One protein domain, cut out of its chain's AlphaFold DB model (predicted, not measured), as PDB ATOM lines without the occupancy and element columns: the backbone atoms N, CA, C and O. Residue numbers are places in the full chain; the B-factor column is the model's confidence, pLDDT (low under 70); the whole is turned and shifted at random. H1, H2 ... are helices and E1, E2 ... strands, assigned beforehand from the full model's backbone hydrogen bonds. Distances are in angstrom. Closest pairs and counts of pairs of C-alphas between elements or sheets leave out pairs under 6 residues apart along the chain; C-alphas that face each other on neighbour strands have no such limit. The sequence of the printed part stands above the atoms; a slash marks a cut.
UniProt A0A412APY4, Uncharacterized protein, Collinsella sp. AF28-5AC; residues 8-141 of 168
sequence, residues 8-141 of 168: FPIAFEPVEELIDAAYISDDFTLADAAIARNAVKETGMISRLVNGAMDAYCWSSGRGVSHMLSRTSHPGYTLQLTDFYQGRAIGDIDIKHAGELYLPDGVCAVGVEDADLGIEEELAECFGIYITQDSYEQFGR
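This is residues 8 to 141 of the 168 residues of an uncharacterized protein of Collinsella sp. AF28-5AC (UniProt A0A412APY4). A strongly twisted sheet of six antiparallel strands has the long helix H2 packed along it with residues 38 to 50, while the rest of H2 runs on past the sheet and, with H1 folded back beside it, makes a two-helix arm. Away from that arm, at the other end of the longest axis, the short helices H3 and H4 pack on each other and graze the sheet. The printed part has 134 residues, with four named helices and six named strands in the order E1 H1 H2 E2 E3 E4 E5 E6 H3 H4; the class is mixed, helices and strands. Across the sheet the order is E1, E6, E2, E3, E4, E5. The whole is compact, with a radius of gyration of the C-alphas of 15.7 A, and spans 47 by 39 by 24 A, the arm making much of the length.

In the order of the sheet, edge strand E1 is residues 8 to 11, beginning at C-alpha 8 (211.152, 159.410, 183.321). E6 is residues 108 to 112, 13.0 A long. E2 is residues 56 to 62, 18.8 A; E3 is residues 65 to 71, 20.3 A; E4 is residues 79 to 85, 20.0 A; and the other edge strand, E5, is residues 88 to 95, 20.6 A. H1 is residues 15 to 25, 15.0 A long. H2, the longest helix, is residues 29 to 50, 31.9 A from C-alpha 29 at (188.739, 157.043, 165.261) to C-alpha 50 at (201.487, 170.571, 191.213). H3 is residues 120 to 127, and H4 is residues 133 to 139, ending at C-alpha 139 (225.918, 167.192, 171.941).

E2, E3, E4 and E5 form a meander, each strand the antiparallel neighbour of the one before, and each successive pair is a hairpin. N 59 and O 67 join E2 and E3 within hydrogen-bond range at 3.0 A, N 68 and O 82 join E3 and E4 at 2.9 A, and N 81 and O 93 join E4 and E5 at 2.9 A. E6 is the antiparallel neighbour of E2, with N 110 and O 58 at 2.8 A, and of E1, with N 10 and O 109 at 2.7 A. E1, H1 and H2, and E2 form a split strand-helix-strand unit, two strands running the same way with E6 between them in the sheet; its crossover is right-handed. H2 is on one face of the sheet, giving two layers, at a height over the sheet of 7.3 A. It lies over E3, with E2 only just short: 4 of its 22 C-alphas fall on E3 and 2 on E2. H2 runs along the strands, at 25 degrees to E3 on the local plane; the closest C-alphas of the two are those of Leu 49 and Arg 71, 6.2 A apart. H1 is not on the sheet. H1 and H2 form a helical hairpin and touch, H2 with residues 30 to 35 alone, at a shallow tilt of 11 degrees, opposite ways; their closest C-alphas, of Leu 18 and Ala 31, are 5.1 A apart. H3 only grazes the sheet with residues 123 to 127, as does H4 with residues 133 to 136. H3 and H4 touch at a steep tilt of 39 degrees, the same way, their closest C-alphas being those of Glu 121 and Ser 135, 5.8 A apart. H2 is apart from both H3 and H4. Every O i to N i+4 pair is within hydrogen-bond range in H2, H3 and H4, and 6 of 7 in H1.

The two C-alphas farthest apart, those of Asp 26 and Leu 117, are 48.7 A from each other. The printed part has no cut. The link from E5 to E6, residues 96 to 107, is long. The mean pLDDT of the printed part is 89.1, and residues 75, 98 and 115 to 117 are under 70.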
ATOM      1  N   PHE A   8     212.343 160.210 183.604       92.06
ATOM      2  CA  PHE A   8     211.152 159.410 183.321       92.06
ATOM      3  C   PHE A   8     210.570 159.760 181.944       92.06
ATOM      4  O   PHE A   8     209.803 160.720 181.836       92.06
ATOM      5  N   PRO A   9     210.896 159.003 180.883       91.56
ATOM      6  CA  PRO A   9     210.400 159.289 179.541       91.56
ATOM      7  C   PRO A   9     208.905 158.975 179.395       91.56
ATOM      8  O   PRO A   9     208.384 157.999 179.939       91.56
ATOM      9  N   ILE A  10     208.218 159.801 178.611       93.44
ATOM     10  CA  ILE A  10     206.798 159.730 178.278       93.44
ATOM     11  C   ILE A  10     206.661 160.040 176.785       93.44
ATOM     12  O   ILE A  10     206.950 161.146 176.340       93.44
ATOM     13  N   ALA A  11     206.185 159.069 176.007       92.69
ATOM     14  CA  ALA A  11     205.964 159.251 174.576       92.69
ATOM     15  C   ALA A  11     204.546 159.761 174.292       92.69
ATOM     16  O   ALA A  11     203.562 159.167 174.759       92.69
ATOM     17  N   PHE A  12     204.439 160.823 173.498       92.69
ATOM     18  CA  PHE A  12     203.181 161.331 172.966       92.69
ATOM     19  C   PHE A  12     202.925 160.802 171.561       92.69
ATOM     20  O   PHE A  12     203.847 160.542 170.793       92.69
ATOM     21  N   GLU A  13     201.654 160.577 171.249       94.88
ATOM     22  CA  GLU A  13     201.245 160.132 169.915       94.88
ATOM     23  C   GLU A  13     201.104 161.344 168.981       94.88
ATOM     24  O   GLU A  13     200.664 162.383 169.473       94.88
ATOM     25  N   PRO A  14     201.464 161.237 167.685       93.88
ATOM     26  CA  PRO A  14     201.427 162.352 166.733       93.88
ATOM     27  C   PRO A  14     199.995 162.591 166.242       93.88
ATOM     28  O   PRO A  14     199.528 161.973 165.284       93.88
ATOM     29  N   VAL A  15     199.254 163.448 166.939       93.12
ATOM     30  CA  VAL A  15     197.847 163.723 166.641       93.12
ATOM     31  C   VAL A  15     197.706 164.427 165.297       93.12
ATOM     32  O   VAL A  15     196.785 164.089 164.555       93.12
ATOM     33  N   GLU A  16     198.605 165.353 164.951       91.94
ATOM     34  CA  GLU A  16     198.535 166.070 163.672       91.94
ATOM     35  C   GLU A  16     198.634 165.109 162.478       91.94
ATOM     36  O   GLU A  16     197.770 165.124 161.602       91.94
ATOM     37  N   GLU A  17     199.597 164.183 162.498       93.06
ATOM     38  CA  GLU A  17     199.748 163.168 161.446       93.06
ATOM     39  C   GLU A  17     198.517 162.254 161.338       93.06
ATOM     40  O   GLU A  17     198.086 161.885 160.241       93.06
ATOM     41  N   LEU A  18     197.920 161.891 162.479       94.31
ATOM     42  CA  LEU A  18     196.706 161.075 162.511       94.31
ATOM     43  C   LEU A  18     195.493 161.831 161.956       94.31
ATOM     44  O   LEU A  18     194.653 161.216 161.299       94.31
ATOM     45  N   ILE A  19     195.397 163.140 162.194       94.38
ATOM     46  CA  ILE A  19     194.349 163.998 161.629       94.38
ATOM     47  C   ILE A  19     194.521 164.120 160.112       94.38
ATOM     48  O   ILE A  19     193.542 163.967 159.378       94.38
ATOM     49  N   ASP A  20     195.742 164.337 159.629       95.38
ATOM     50  CA  ASP A  20     196.029 164.414 158.193       95.38
ATOM     51  C   ASP A  20     195.669 163.106 157.477       95.38
ATOM     52  O   ASP A  20     195.015 163.117 156.429       95.38
ATOM     53  N   ALA A  21     196.016 161.961 158.071       94.56
ATOM     54  CA  ALA A  21     195.614 160.653 157.565       94.56
ATOM     55  C   ALA A  21     194.085 160.468 157.585       94.56
ATOM     56  O   ALA A  21     193.514 159.966 156.612       94.56
ATOM     57  N   ALA A  22     193.415 160.915 158.652       95.06
ATOM     58  CA  ALA A  22     191.964 160.828 158.796       95.06
ATOM     59  C   ALA A  22     191.218 161.621 157.717       95.06
ATOM     60  O   ALA A  22     190.207 161.143 157.205       95.06
ATOM     61  N   TYR A  23     191.728 162.785 157.298       96.25
ATOM     62  CA  TYR A  23     191.150 163.542 156.182       96.25
ATOM     63  C   TYR A  23     191.216 162.798 154.841       96.25
ATOM     64  O   TYR A  23     190.377 163.033 153.971       96.25
ATOM     65  N   ILE A  24     192.190 161.900 154.660       96.06
ATOM     66  CA  ILE A  24     192.308 161.065 153.457       96.06
ATOM     67  C   ILE A  24     191.342 159.875 153.527       96.06
ATOM     68  O   ILE A  24     190.754 159.504 152.510       96.06
ATOM     69  N   SER A  25     191.185 159.261 154.704       94.44
ATOM     70  CA  SER A  25     190.380 158.046 154.891       94.44
ATOM     71  C   SER A  25     188.927 158.279 155.324       94.44
ATOM     72  O   SER A  25     188.160 157.320 155.317       94.44
ATOM     73  N   ASP A  26     188.555 159.508 155.694       94.81
ATOM     74  CA  ASP A  26     187.276 159.877 156.331       94.81
ATOM     75  C   ASP A  26     186.991 159.084 157.629       94.81
ATOM     76  O   ASP A  26     185.853 158.736 157.940       94.81
ATOM     77  N   ASP A  27     188.046 158.766 158.392       96.62
ATOM     78  CA  ASP A  27     187.959 158.031 159.664       96.62
ATOM     79  C   ASP A  27     188.862 158.665 160.728       96.62
ATOM     80  O   ASP A  27     190.085 158.554 160.678       96.62
ATOM     81  N   PHE A  28     188.235 159.303 161.718       96.19
ATOM     82  CA  PHE A  28     188.904 160.023 162.806       96.19
ATOM     83  C   PHE A  28     189.114 159.177 164.069       96.19
ATOM     84  O   PHE A  28     189.684 159.662 165.045       96.19
ATOM     85  N   THR A  29     188.717 157.901 164.063       97.06
ATOM     86  CA  THR A  29     188.739 157.043 165.261       97.06
ATOM     87  C   THR A  29     190.129 156.958 165.900       97.06
ATOM     88  O   THR A  29     190.255 156.947 167.126       97.06
ATOM     89  N   LEU A  30     191.188 156.903 165.084       95.06
ATOM     90  CA  LEU A  30     192.566 156.843 165.583       95.06
ATOM     91  C   LEU A  30     193.017 158.169 166.202       95.06
ATOM     92  O   LEU A  30     193.619 158.148 167.278       95.06
ATOM     93  N   ALA A  31     192.691 159.295 165.562       95.19
ATOM     94  CA  ALA A  31     193.010 160.629 166.061       95.19
ATOM     95  C   ALA A  31     192.303 160.901 167.397       95.19
ATOM     96  O   ALA A  31     192.958 161.245 168.379       95.19
ATOM     97  N   ASP A  32     190.997 160.631 167.485       96.00
ATOM     98  CA  ASP A  32     190.213 160.801 168.716       96.00
ATOM     99  C   ASP A  32     190.781 159.972 169.875       96.00
ATOM    100  O   ASP A  32     190.898 160.435 171.015       96.00
ATOM    101  N   ALA A  33     191.172 158.729 169.589       96.12
ATOM    102  CA  ALA A  33     191.743 157.847 170.594       96.12
ATOM    103  C   ALA A  33     193.134 158.319 171.059       96.12
ATOM    104  O   ALA A  33     193.446 158.194 172.248       96.12
ATOM    105  N   ALA A  34     193.958 158.854 170.154       94.81
ATOM    106  CA  ALA A  34     195.260 159.433 170.483       94.81
ATOM    107  C   ALA A  34     195.114 160.706 171.329       94.81
ATOM    108  O   ALA A  34     195.768 160.815 172.367       94.81
ATOM    109  N   ILE A  35     194.182 161.599 170.972       92.88
ATOM    110  CA  ILE A  35     193.841 162.798 171.755       92.88
ATOM    111  C   ILE A  35     193.477 162.409 173.190       92.88
ATOM    112  O   ILE A  35     194.029 162.953 174.145       92.88
ATOM    113  N   ALA A  36     192.597 161.417 173.365       94.12
ATOM    114  CA  ALA A  36     192.188 160.973 174.694       94.12
ATOM    115  C   ALA A  36     193.360 160.411 175.521       94.12
ATOM    116  O   ALA A  36     193.460 160.681 176.719       94.12
ATOM    117  N   ARG A  37     194.262 159.633 174.904       94.62
ATOM    118  CA  ARG A  37     195.437 159.072 175.592       94.62
ATOM    119  C   ARG A  37     196.460 160.144 175.953       94.62
ATOM    120  O   ARG A  37     196.968 160.118 177.076       94.62
ATOM    121  N   ASN A  38     196.749 161.071 175.044       93.81
ATOM    122  CA  ASN A  38     197.654 162.186 175.306       93.81
ATOM    123  C   ASN A  38     197.099 163.076 176.431       93.81
ATOM    124  O   ASN A  38     197.802 163.278 177.416       93.81
ATOM    125  N   ALA A  39     195.808 163.422 176.415       91.25
ATOM    126  CA  ALA A  39     195.166 164.202 177.484       91.25
ATOM    127  C   ALA A  39     195.293 163.571 178.890       91.25
ATOM    128  O   ALA A  39     195.416 164.267 179.905       91.25
ATOM    129  N   VAL A  40     195.290 162.235 178.982       92.62
ATOM    130  CA  VAL A  40     195.529 161.527 180.252       92.62
ATOM    131  C   VAL A  40     196.985 161.671 180.706       92.62
ATOM    132  O   VAL A  40     197.220 161.926 181.891       92.62
ATOM    133  N   LYS A  41     197.959 161.539 179.792       93.88
ATOM    134  CA  LYS A  41     199.391 161.736 180.096       93.88
ATOM    135  C   LYS A  41     199.636 163.155 180.601       93.88
ATOM    136  O   LYS A  41     200.249 163.333 181.649       93.88
ATOM    137  N   GLU A  42     199.070 164.139 179.914       90.81
ATOM    138  CA  GLU A  42     199.132 165.565 180.240       90.81
ATOM    139  C   GLU A  42     198.611 165.869 181.639       90.81
ATOM    140  O   GLU A  42     199.303 166.459 182.471       90.81
ATOM    141  N   THR A  43     197.396 165.402 181.930       90.62
ATOM    142  CA  THR A  43     196.781 165.568 183.249       90.62
ATOM    143  C   THR A  43     197.654 164.931 184.332       90.62
ATOM    144  O   THR A  43     197.820 165.494 185.417       90.62
ATOM    145  N   GLY A  44     198.255 163.774 184.038       91.88
ATOM    146  CA  GLY A  44     199.216 163.110 184.914       91.88
ATOM    147  C   GLY A  44     200.475 163.944 185.162       91.88
ATOM    148  O   GLY A  44     200.871 164.110 186.317       91.88
ATOM    149  N   MET A  45     201.070 164.507 184.109       92.44
ATOM    150  CA  MET A  45     202.252 165.372 184.196       92.44
ATOM    151  C   MET A  45     201.978 166.589 185.080       92.44
ATOM    152  O   MET A  45     202.682 166.812 186.067       92.44
ATOM    153  N   ILE A  46     200.900 167.319 184.789       90.94
ATOM    154  CA  ILE A  46     200.494 168.511 185.541       90.94
ATOM    155  C   ILE A  46     200.232 168.159 187.005       90.94
ATOM    156  O   ILE A  46     200.749 168.819 187.902       90.94
ATOM    157  N   SER A  47     199.479 167.088 187.269       91.00
ATOM    158  CA  SER A  47     199.192 166.649 188.637       91.00
ATOM    159  C   SER A  47     200.470 166.339 189.426       91.00
ATOM    160  O   SER A  47     200.580 166.717 190.594       91.00
ATOM    161  N   ARG A  48     201.466 165.697 188.798       92.50
ATOM    162  CA  ARG A  48     202.753 165.404 189.448       92.50
ATOM    163  C   ARG A  48     203.550 166.673 189.760       92.50
ATOM    164  O   ARG A  48     204.037 166.775 190.882       92.50
ATOM    165  N   LEU A  49     203.609 167.645 188.844       91.56
ATOM    166  CA  LEU A  49     204.258 168.945 189.097       91.56
ATOM    167  C   LEU A  49     203.588 169.699 190.252       91.56
ATOM    168  O   LEU A  49     204.241 170.134 191.201       91.56
ATOM    169  N   VAL A  50     202.258 169.825 190.206       88.50
ATOM    170  CA  VAL A  50     201.487 170.571 191.213       88.50
ATOM    171  C   VAL A  50     201.686 169.975 192.604       88.50
ATOM    172  O   VAL A  50     201.946 170.711 193.557       88.50
ATOM    173  N   ASN A  51     201.642 168.647 192.712       89.69
ATOM    174  CA  ASN A  51     201.819 167.940 193.978       89.69
ATOM    175  C   ASN A  51     203.290 167.808 194.415       89.69
ATOM    176  O   ASN A  51     203.544 167.305 195.507       89.69
ATOM    177  N   GLY A  52     204.255 168.266 193.607       87.75
ATOM    178  CA  GLY A  52     205.687 168.192 193.915       87.75
ATOM    179  C   GLY A  52     206.277 166.785 193.835       87.75
ATOM    180  O   GLY A  52     207.266 166.512 194.501       87.75
ATOM    181  N   ALA A  53     205.653 165.891 193.067       90.69
ATOM    182  CA  ALA A  53     206.166 164.550 192.772       90.69
ATOM    183  C   ALA A  53     207.028 164.509 191.493       90.69
ATOM    184  O   ALA A  53     207.395 163.432 191.037       90.69
ATOM    185  N   MET A  54     207.227 165.660 190.855       92.81
ATOM    186  CA  MET A  54     208.135 165.896 189.737       92.81
ATOM    187  C   MET A  54     208.545 167.369 189.805       92.81
ATOM    188  O   MET A  54     207.694 168.203 190.139       92.81
ATOM    189  N   ASP A  55     209.792 167.694 189.475       91.69
ATOM    190  CA  ASP A  55     210.276 169.078 189.475       91.69
ATOM    191  C   ASP A  55     210.008 169.765 188.139       91.69
ATOM    192  O   ASP A  55     209.545 170.911 188.098       91.69
ATOM    193  N   ALA A  56     210.251 169.040 187.046       93.12
ATOM    194  CA  ALA A  56     210.054 169.535 185.695       93.12
ATOM    195  C   ALA A  56     209.658 168.423 184.717       93.12
ATOM    196  O   ALA A  56     209.893 167.236 184.948       93.12
ATOM    197  N   TYR A  57     209.075 168.829 183.592       94.44
ATOM    198  CA  TYR A  57     209.028 168.026 182.376       94.44
ATOM    199  C   TYR A  57     209.731 168.776 181.256       94.44
ATOM    200  O   TYR A  57     209.408 169.935 181.006       94.44
ATOM    201  N   CYS A  58     210.644 168.111 180.562       94.06
ATOM    202  CA  CYS A  58     211.407 168.686 179.465       94.06
ATOM    203  C   CYS A  58     211.122 167.943 178.161       94.06
ATOM    204  O   CYS A  58     210.914 166.733 178.167       94.06
ATOM    205  N   TRP A  59     211.120 168.641 177.032       94.44
ATOM    206  CA  TRP A  59     211.009 168.014 175.712       94.44
ATOM    207  C   TRP A  59     211.732 168.843 174.660       94.44
ATOM    208  O   TRP A  59     212.039 170.016 174.866       94.44
ATOM    209  N   SER A  60     212.009 168.219 173.522       91.12
ATOM    210  CA  SER A  60     212.619 168.864 172.364       91.12
ATOM    211  C   SER A  60     211.603 168.907 171.230       91.12
ATOM    212  O   SER A  60     210.924 167.914 170.972       91.12
ATOM    213  N   SER A  61     211.495 170.049 170.555       84.44
ATOM    214  CA  SER A  61     210.770 170.167 169.280       84.44
ATOM    215  C   SER A  61     211.701 169.955 168.077       84.44
ATOM    216  O   SER A  61     211.300 170.108 166.924       84.44
ATOM    217  N   GLY A  62     212.955 169.565 168.337       78.62
ATOM    218  CA  GLY A  62     214.009 169.482 167.335       78.62
ATOM    219  C   GLY A  62     214.629 170.847 167.023       78.62
ATOM    220  O   GLY A  62     214.268 171.874 167.594       78.62
ATOM    221  N   ARG A  63     215.612 170.863 166.112       82.06
ATOM    222  CA  ARG A  63     216.278 172.094 165.619       82.06
ATOM    223  C   ARG A  63     216.927 172.949 166.721       82.06
ATOM    224  O   ARG A  63     216.902 174.179 166.669       82.06
ATOM    225  N   GLY A  64     217.448 172.287 167.752       86.56
ATOM    226  CA  GLY A  64     218.069 172.944 168.900       86.56
ATOM    227  C   GLY A  64     217.091 173.688 169.815       86.56
ATOM    228  O   GLY A  64     217.549 174.455 170.660       86.56
ATOM    229  N   VAL A  65     215.777 173.490 169.667       90.88
ATOM    230  CA  VAL A  65     214.762 174.060 170.562       90.88
ATOM    231  C   VAL A  65     214.374 173.026 171.616       90.88
ATOM    232  O   VAL A  65     214.055 171.877 171.310       90.88
ATOM    233  N   SER A  66     214.407 173.431 172.877       93.69
ATOM    234  CA  SER A  66     213.981 172.620 174.013       93.69
ATOM    235  C   SER A  66     213.055 173.420 174.911       93.69
ATOM    236  O   SER A  66     213.118 174.643 174.962       93.69
ATOM    237  N   HIS A  67     212.192 172.717 175.618       93.31
ATOM    238  CA  HIS A  67     211.155 173.295 176.453       93.31
ATOM    239  C   HIS A  67     211.233 172.662 177.832       93.31
ATOM    240  O   HIS A  67     211.527 171.471 177.952       93.31
ATOM    241  N   MET A  68     210.942 173.447 178.862       94.00
ATOM    242  CA  MET A  68     210.849 172.981 180.237       94.00
ATOM    243  C   MET A  68     209.580 173.524 180.874       94.00
ATOM    244  O   MET A  68     209.393 174.732 180.981       94.00
ATOM    245  N   LEU A  69     208.730 172.623 181.344       93.81
ATOM    246  CA  LEU A  69     207.567 172.937 182.154       93.81
ATOM    247  C   LEU A  69     207.889 172.665 183.619       93.81
ATOM    248  O   LEU A  69     208.150 171.522 183.991       93.81
ATOM    249  N   SER A  70     207.825 173.694 184.453       92.00
ATOM    250  CA  SER A  70     208.136 173.612 185.880       92.00
ATOM    251  C   SER A  70     207.067 174.306 186.727       92.00
ATOM    252  O   SER A  70     206.162 174.975 186.218       92.00
ATOM    253  N   ARG A  71     207.130 174.121 188.049       90.19
ATOM    254  CA  ARG A  71     206.246 174.817 188.991       90.19
ATOM    255  C   ARG A  71     206.818 176.189 189.340       90.19
ATOM    256  O   ARG A  71     207.970 176.309 189.741       90.19
ATOM    257  N   THR A  72     205.976 177.213 189.290       84.62
ATOM    258  CA  THR A  72     206.353 178.585 189.673       84.62
ATOM    259  C   THR A  72     206.212 178.811 191.182       84.62
ATOM    260  O   THR A  72     205.356 178.226 191.848       84.62
ATOM    261  N   SER A  73     207.049 179.698 191.726       77.69
ATOM    262  CA  SER A  73     206.964 180.197 193.105       77.69
ATOM    263  C   SER A  73     206.061 181.433 193.261       77.69
ATOM    264  O   SER A  73     205.791 181.867 194.384       77.69
ATOM    265  N   HIS A  74     205.573 182.012 192.158       74.19
ATOM    266  CA  HIS A  74     204.790 183.245 192.151       74.19
ATOM    267  C   HIS A  74     203.331 183.028 192.587       74.19
ATOM    268  O   HIS A  74     202.631 182.178 192.029       74.19
ATOM    269  N   PRO A  75     202.804 183.853 193.514       68.81
ATOM    270  CA  PRO A  75     201.398 183.801 193.903       68.81
ATOM    271  C   PRO A  75     200.473 184.101 192.711       68.81
ATOM    272  O   PRO A  75     200.469 185.214 192.189       68.81
ATOM    273  N   GLY A  76     199.664 183.120 192.302       76.94
ATOM    274  CA  GLY A  76     198.653 183.265 191.242       76.94
ATOM    275  C   GLY A  76     198.940 182.501 189.947       76.94
ATOM    276  O   GLY A  76     198.044 182.397 189.114       76.94
ATOM    277  N   TYR A  77     200.132 181.919 189.808       76.38
ATOM    278  CA  TYR A  77     200.481 181.021 188.710       76.38
ATOM    279  C   TYR A  77     200.899 179.674 189.275       76.38
ATOM    280  O   TYR A  77     201.462 179.601 190.365       76.38
ATOM    281  N   THR A  78     200.598 178.599 188.553       84.50
ATOM    282  CA  THR A  78     200.927 177.244 189.016       84.50
ATOM    283  C   THR A  78     202.060 176.628 188.209       84.50
ATOM    284  O   THR A  78     202.886 175.930 188.788       84.50
ATOM    285  N   LEU A  79     202.148 176.922 186.911       91.12
ATOM    286  CA  LEU A  79     203.169 176.370 186.023       91.12
ATOM    287  C   LEU A  79     203.867 177.483 185.236       91.12
ATOM    288  O   LEU A  79     203.274 178.534 184.998       91.12
ATOM    289  N   GLN A  80     205.113 177.240 184.852       91.56
ATOM    290  CA  GLN A  80     205.912 178.100 183.989       91.56
ATOM    291  C   GLN A  80     206.518 177.245 182.877       91.56
ATOM    292  O   GLN A  80     207.062 176.174 183.148       91.56
ATOM    293  N   LEU A  81     206.381 177.706 181.637       92.62
ATOM    294  CA  LEU A  81     207.010 177.113 180.463       92.62
ATOM    295  C   LEU A  81     208.199 177.982 180.053       92.62
ATOM    296  O   LEU A  81     208.008 179.145 179.709       92.62
ATOM    297  N   THR A  82     209.399 177.416 180.083       93.06
ATOM    298  CA  THR A  82     210.632 178.069 179.640       93.06
ATOM    299  C   THR A  82     211.088 177.467 178.323       93.06
ATOM    300  O   THR A  82     211.242 176.247 178.211       93.06
ATOM    301  N   ASP A  83     211.363 178.332 177.354       93.06
ATOM    302  CA  ASP A  83     211.904 177.946 176.056       93.06
ATOM    303  C   ASP A  83     213.418 178.153 176.023       93.06
ATOM    304  O   ASP A  83     213.940 179.203 176.412       93.06
ATOM    305  N   PHE A  84     214.119 177.158 175.493       94.12
ATOM    306  CA  PHE A  84     215.557 177.153 175.294       94.12
ATOM    307  C   PHE A  84     215.869 177.044 173.809       94.12
ATOM    308  O   PHE A  84     215.438 176.108 173.138       94.12
ATOM    309  N   TYR A  85     216.672 177.972 173.301       93.81
ATOM    310  CA  TYR A  85     217.262 177.874 171.973       93.81
ATOM    311  C   TYR A  85     218.757 177.633 172.107       93.81
ATOM    312  O   TYR A  85     219.471 178.457 172.682       93.81
ATOM    313  N   GLN A  86     219.229 176.498 171.592       92.62
ATOM    314  CA  GLN A  86     220.635 176.093 171.643       92.62
ATOM    315  C   GLN A  86     221.196 176.135 173.075       92.62
ATOM    316  O   GLN A  86     222.294 176.634 173.329       92.62
ATOM    317  N   GLY A  87     220.391 175.672 174.040       91.12
ATOM    318  CA  GLY A  87     220.765 175.668 175.452       91.12
ATOM    319  C   GLY A  87     220.666 177.018 176.166       91.12
ATOM    320  O   GLY A  87     221.067 177.126 177.323       91.12
ATOM    321  N   ARG A  88     220.149 178.066 175.514       92.94
ATOM    322  CA  ARG A  88     219.938 179.383 176.129       92.94
ATOM    323  C   ARG A  88     218.461 179.641 176.356       92.94
ATOM    324  O   ARG A  88     217.696 179.604 175.398       92.94
ATOM    325  N   ALA A  89     218.086 179.974 177.587       93.25
ATOM    326  CA  ALA A  89     216.734 180.426 177.894       93.25
ATOM    327  C   ALA A  89     216.420 181.713 177.109       93.25
ATOM    328  O   ALA A  89     217.164 182.695 177.187       93.25
ATOM    329  N   ILE A  90     215.341 181.690 176.329       92.00
ATOM    330  CA  ILE A  90     214.909 182.807 175.476       92.00
ATOM    331  C   ILE A  90     213.606 183.451 175.949       92.00
ATOM    332  O   ILE A  90     213.307 184.575 175.542       92.00
ATOM    333  N   GLY A  91     212.853 182.789 176.823       86.06
ATOM    334  CA  GLY A  91     211.636 183.343 177.395       86.06
ATOM    335  C   GLY A  91     210.945 182.385 178.351       86.06
ATOM    336  O   GLY A  91     211.098 181.171 178.239       86.06
ATOM    337  N   ASP A  92     210.163 182.977 179.250       89.62
ATOM    338  CA  ASP A  92     209.304 182.279 180.195       89.62
ATOM    339  C   ASP A  92     207.850 182.691 179.964       89.62
ATOM    340  O   ASP A  92     207.539 183.871 179.760       89.62
ATOM    341  N   ILE A  93     206.954 181.715 180.021       89.38
ATOM    342  CA  ILE A  93     205.513 181.899 179.910       89.38
ATOM    343  C   ILE A  93     204.880 181.375 181.193       89.38
ATOM    344  O   ILE A  93     204.885 180.172 181.461       89.38
ATOM    345  N   ASP A  94     204.308 182.278 181.985       89.94
ATOM    346  CA  ASP A  94     203.570 181.893 183.184       89.94
ATOM    347  C   ASP A  94     202.157 181.424 182.818       89.94
ATOM    348  O   ASP A  94     201.370 182.154 182.208       89.94
ATOM    349  N   ILE A  95     201.806 180.215 183.247       87.19
ATOM    350  CA  ILE A  95     200.539 179.559 182.925       87.19
ATOM    351  C   ILE A  95     199.577 179.710 184.101       87.19
ATOM    352  O   ILE A  95     199.833 179.244 185.222       87.19
ATOM    353  N   LYS A  96     198.437 180.360 183.844       83.56
ATOM    354  CA  LYS A  96     197.379 180.568 184.849       83.56
ATOM    355  C   LYS A  96     196.454 179.372 184.936       83.56
ATOM    356  O   LYS A  96     195.986 179.016 186.019       83.56
ATOM    357  N   HIS A  97     196.184 178.761 183.789       78.62
ATOM    358  CA  HIS A  97     195.260 177.649 183.663       78.62
ATOM    359  C   HIS A  97     195.901 176.525 182.855       78.62
ATOM    360  O   HIS A  97     196.456 176.766 181.793       78.62
ATOM    361  N   ALA A  98     195.773 175.282 183.327       69.75
ATOM    362  CA  ALA A  98     196.320 174.105 182.648       69.75
ATOM    363  C   ALA A  98     195.877 173.981 181.175       69.75
ATOM    364  O   ALA A  98     196.629 173.466 180.361       69.75
ATOM    365  N   GLY A  99     194.688 174.487 180.825       71.94
ATOM    366  CA  GLY A  99     194.188 174.502 179.445       71.94
ATOM    367  C   GLY A  99     194.848 175.527 178.512       71.94
ATOM    368  O   GLY A  99     194.524 175.541 177.333       71.94
ATOM    369  N   GLU A 100     195.731 176.398 179.014       78.12
ATOM    370  CA  GLU A 100     196.539 177.328 178.201       78.12
ATOM    371  C   GLU A 100     197.869 176.699 177.747       78.12
ATOM    372  O   GLU A 100     198.608 177.305 176.973       78.12
ATOM    373  N   LEU A 101     198.189 175.501 178.244       77.19
ATOM    374  CA  LEU A 101     199.415 174.788 177.920       77.19
ATOM    375  C   LEU A 101     199.285 174.093 176.558       77.19
ATOM    376  O   LEU A 101     198.353 173.321 176.338       77.19
ATOM    377  N   TYR A 102     200.260 174.322 175.678       73.06
ATOM    378  CA  TYR A 102     200.444 173.526 174.466       73.06
ATOM    379  C   TYR A 102     201.376 172.364 174.780       73.06
ATOM    380  O   TYR A 102     202.491 172.568 175.263       73.06
ATOM    381  N   LEU A 103     200.884 171.152 174.559       73.94
ATOM    382  CA  LEU A 103     201.547 169.928 174.988       73.94
ATOM    383  C   LEU A 103     202.279 169.258 173.828       73.94
ATOM    384  O   LEU A 103     202.029 169.591 172.670       73.94
ATOM    385  N   PRO A 104     203.237 168.371 174.138       81.31
ATOM    386  CA  PRO A 104     204.132 167.827 173.137       81.31
ATOM    387  C   PRO A 104     203.351 166.923 172.174       81.31
ATOM    388  O   PRO A 104     202.893 165.857 172.576       81.31
ATOM    389  N   ASP A 105     203.199 167.329 170.912       85.25
ATOM    390  CA  ASP A 105     202.625 166.461 169.878       85.25
ATOM    391  C   ASP A 105     203.709 165.559 169.290       85.25
ATOM    392  O   ASP A 105     204.795 166.035 168.968       85.25
ATOM    393  N   GLY A 106     203.451 164.252 169.201       87.19
ATOM    394  CA  GLY A 106     204.357 163.277 168.573       87.19
ATOM    395  C   GLY A 106     205.768 163.124 169.171       87.19
ATOM    396  O   GLY A 106     206.523 162.264 168.719       87.19
ATOM    397  N   VAL A 107     206.151 163.916 170.176       89.31
ATOM    398  CA  VAL A 107     207.508 163.926 170.744       89.31
ATOM    399  C   VAL A 107     207.604 163.184 172.081       89.31
ATOM    400  O   VAL A 107     206.615 162.834 172.730       89.31
ATOM    401  N   CYS A 108     208.841 162.923 172.506       90.81
ATOM    402  CA  CYS A 108     209.138 162.356 173.816       90.81
ATOM    403  C   CYS A 108     209.333 163.482 174.838       90.81
ATOM    404  O   CYS A 108     210.249 164.295 174.704       90.81
ATOM    405  N   ALA A 109     208.487 163.508 175.865       94.00
ATOM    406  CA  ALA A 109     208.698 164.327 177.046       94.00
ATOM    407  C   ALA A 109     209.407 163.518 178.129       94.00
ATOM    408  O   ALA A 109     209.238 162.307 178.246       94.00
ATOM    409  N   VAL A 110     210.181 164.200 178.953       93.69
ATOM    410  CA  VAL A 110     211.025 163.601 179.973       93.69
ATOM    411  C   VAL A 110     210.718 164.260 181.305       93.69
ATOM    412  O   VAL A 110     210.903 165.460 181.468       93.69
ATOM    413  N   GLY A 111     210.213 163.479 182.251       94.00
ATOM    414  CA  GLY A 111     210.016 163.907 183.628       94.00
ATOM    415  C   GLY A 111     211.321 163.890 184.408       94.00
ATOM    416  O   GLY A 111     212.073 162.926 184.295       94.00
ATOM    417  N   VAL A 112     211.552 164.933 185.195       92.25
ATOM    418  CA  VAL A 112     212.741 165.118 186.023       92.25
ATOM    419  C   VAL A 112     212.361 165.176 187.503       92.25
ATOM    420  O   VAL A 112     211.625 166.071 187.928       92.25
ATOM    421  N   GLU A 113     212.900 164.242 188.281       89.38
ATOM    422  CA  GLU A 113     212.965 164.302 189.744       89.38
ATOM    423  C   GLU A 113     214.375 164.775 190.138       89.38
ATOM    424  O   GLU A 113     215.356 164.249 189.621       89.38
ATOM    425  N   ASP A 114     214.493 165.770 191.017       79.19
ATOM    426  CA  ASP A 114     215.758 166.339 191.499       79.19
ATOM    427  C   ASP A 114     216.636 166.951 190.383       79.19
ATOM    428  O   ASP A 114     217.752 166.501 190.103       79.19
ATOM    429  N   ALA A 115     216.145 168.028 189.758       67.69
ATOM    430  CA  ALA A 115     216.820 168.710 188.640       67.69
ATOM    431  C   ALA A 115     218.245 169.225 188.958       67.69
ATOM    432  O   ALA A 115     219.048 169.394 188.047       67.69
ATOM    433  N   ASP A 116     218.590 169.411 190.236       69.25
ATOM    434  CA  ASP A 116     219.909 169.885 190.686       69.25
ATOM    435  C   ASP A 116     221.021 168.812 190.619       69.25
ATOM    436  O   ASP A 116     222.173 169.076 190.978       69.25
ATOM    437  N   LEU A 117     220.709 167.584 190.190       66.69
ATOM    438  CA  LEU A 117     221.648 166.455 190.180       66.69
ATOM    439  C   LEU A 117     222.512 166.340 188.914       66.69
ATOM    440  O   LEU A 117     223.088 165.280 188.667       66.69
ATOM    441  N   GLY A 118     222.660 167.419 188.142       79.56
ATOM    442  CA  GLY A 118     223.555 167.428 186.981       79.56
ATOM    443  C   GLY A 118     223.034 166.575 185.821       79.56
ATOM    444  O   GLY A 118     223.808 165.898 185.146       79.56
ATOM    445  N   ILE A 119     221.713 166.534 185.638       86.44
ATOM    446  CA  ILE A 119     221.048 165.696 184.630       86.44
ATOM    447  C   ILE A 119     221.094 166.295 183.213       86.44
ATOM    448  O   ILE A 119     220.615 165.677 182.266       86.44
ATOM    449  N   GLU A 120     221.634 167.503 183.047       89.75
ATOM    450  CA  GLU A 120     221.634 168.253 181.787       89.75
ATOM    451  C   GLU A 120     222.436 167.551 180.691       89.75
ATOM    452  O   GLU A 120     222.059 167.599 179.521       89.75
ATOM    453  N   GLU A 121     223.526 166.878 181.064       88.94
ATOM    454  CA  GLU A 121     224.311 166.048 180.148       88.94
ATOM    455  C   GLU A 121     223.498 164.833 179.674       88.94
ATOM    456  O   GLU A 121     223.410 164.591 178.474       88.94
ATOM    457  N   GLU A 122     222.810 164.138 180.587       89.69
ATOM    458  CA  GLU A 122     221.978 162.969 180.262       89.69
ATOM    459  C   GLU A 122     220.763 163.351 179.395       89.69
ATOM    460  O   GLU A 122     220.435 162.654 178.432       89.69
ATOM    461  N   LEU A 123     220.125 164.494 179.676       90.44
ATOM    462  CA  LEU A 123     219.053 165.057 178.847       90.44
ATOM    463  C   LEU A 123     219.526 165.348 177.416       90.44
ATOM    464  O   LEU A 123     218.818 165.052 176.448       90.44
ATOM    465  N   ALA A 124     220.726 165.904 177.271       90.75
ATOM    466  CA  ALA A 124     221.283 166.257 175.975       90.75
ATOM    467  C   ALA A 124     221.743 165.029 175.182       90.75
ATOM    468  O   ALA A 124     221.396 164.901 174.007       90.75
ATOM    469  N   GLU A 125     222.482 164.120 175.818       89.38
ATOM    470  CA  GLU A 125     223.041 162.926 175.183       89.38
ATOM    471  C   GLU A 125     221.946 161.939 174.759       89.38
ATOM    472  O   GLU A 125     221.947 161.456 173.623       89.38
ATOM    473  N   CYS A 126     220.993 161.652 175.653       88.06
ATOM    474  CA  CYS A 126     220.010 160.588 175.444       88.06
ATOM    475  C   CYS A 126     218.736 161.066 174.741       88.06
ATOM    476  O   CYS A 126     218.088 160.273 174.054       88.06
ATOM    477  N   PHE A 127     218.355 162.335 174.912       89.12
ATOM    478  CA  PHE A 127     217.051 162.843 174.465       89.12
ATOM    479  C   PHE A 127     217.137 164.066 173.545       89.12
ATOM    480  O   PHE A 127     216.107 164.502 173.033       89.12
ATOM    481  N   GLY A 128     218.332 164.624 173.308       90.81
ATOM    482  CA  GLY A 128     218.486 165.832 172.490       90.81
ATOM    483  C   GLY A 128     217.776 167.052 173.090       90.81
ATOM    484  O   GLY A 128     217.259 167.897 172.355       90.81
ATOM    485  N   ILE A 129     217.700 167.107 174.423       93.19
ATOM    486  CA  ILE A 129     217.103 168.201 175.190       93.19
ATOM    487  C   ILE A 129     218.240 169.053 175.749       93.19
ATOM    488  O   ILE A 129     219.015 168.602 176.589       93.19
ATOM    489  N   TYR A 130     218.333 170.302 175.300       92.94
ATOM    490  CA  TYR A 130     219.421 171.204 175.656       92.94
ATOM    491  C   TYR A 130     218.898 172.359 176.511       92.94
ATOM    492  O   TYR A 130     218.349 173.328 175.987       92.94
ATOM    493  N   ILE A 131     219.095 172.270 177.828       90.94
ATOM    494  CA  ILE A 131     218.722 173.333 178.782       90.94
ATOM    495  C   ILE A 131     219.915 174.177 179.258       90.94
ATOM    496  O   ILE A 131     219.730 175.182 179.939       90.94
ATOM    497  N   THR A 132     221.136 173.821 178.842       91.94
ATOM    498  CA  THR A 132     222.339 174.648 179.012       91.94
ATOM    499  C   THR A 132     223.118 174.748 177.706       91.94
ATOM    500  O   THR A 132     223.079 173.846 176.861       91.94
ATOM    501  N   GLN A 133     223.835 175.861 177.532       91.25
ATOM    502  CA  GLN A 133     224.644 176.096 176.339       91.25
ATOM    503  C   GLN A 133     225.778 175.072 176.219       91.25
ATOM    504  O   GLN A 133     226.035 174.597 175.116       91.25
ATOM    505  N   ASP A 134     226.418 174.701 177.329       91.75
ATOM    506  CA  ASP A 134     227.524 173.738 177.331       91.75
ATOM    507  C   ASP A 134     227.061 172.370 176.802       91.75
ATOM    508  O   ASP A 134     227.692 171.806 175.905       91.75
ATOM    509  N   SER A 135     225.894 171.893 177.250       90.38
ATOM    510  CA  SER A 135     225.287 170.659 176.741       90.38
ATOM    511  C   SER A 135     224.961 170.743 175.243       90.38
ATOM    512  O   SER A 135     225.202 169.793 174.498       90.38
ATOM    513  N   TYR A 136     224.449 171.876 174.750       91.25
ATOM    514  CA  TYR A 136     224.222 172.045 173.309       91.25
ATOM    515  C   TYR A 136     225.535 172.052 172.510       91.25
ATOM    516  O   TYR A 136     225.619 171.441 171.446       91.25
ATOM    517  N   GLU A 137     226.581 172.719 172.996       91.25
ATOM    518  CA  GLU A 137     227.867 172.760 172.296       91.25
ATOM    519  C   GLU A 137     228.536 171.385 172.216       91.25
ATOM    520  O   GLU A 137     229.182 171.089 171.208       91.25
ATOM    521  N   GLN A 138     228.352 170.556 173.243       90.94
ATOM    522  CA  GLN A 138     228.904 169.207 173.326       90.94
ATOM    523  C   GLN A 138     228.114 168.185 172.496       90.94
ATOM    524  O   GLN A 138     228.728 167.357 171.827       90.94
ATOM    525  N   PHE A 139     226.777 168.244 172.513       88.44
ATOM    526  CA  PHE A 139     225.918 167.192 171.941       88.44
ATOM    527  C   PHE A 139     225.036 167.646 170.768       88.44
ATOM    528  O   PHE A 139     224.544 166.813 170.012       88.44
ATOM    529  N   GLY A 140     224.782 168.947 170.617       80.56
ATOM    530  CA  GLY A 140     223.784 169.493 169.689       80.56
ATOM    531  C   GLY A 140     224.304 169.933 168.325       80.56
ATOM    532  O   GLY A 140     223.517 170.054 167.389       80.56
ATOM    533  N   ARG A 141     225.618 170.143 168.169       71.44
ATOM    534  CA  ARG A 141     226.192 170.685 166.921       71.44
ATOM    535  C   ARG A 141     226.123 169.736 165.723       71.44
ATOM    536  O   ARG A 141     226.038 170.212 164.595       71.44
TER     537      ARG A 141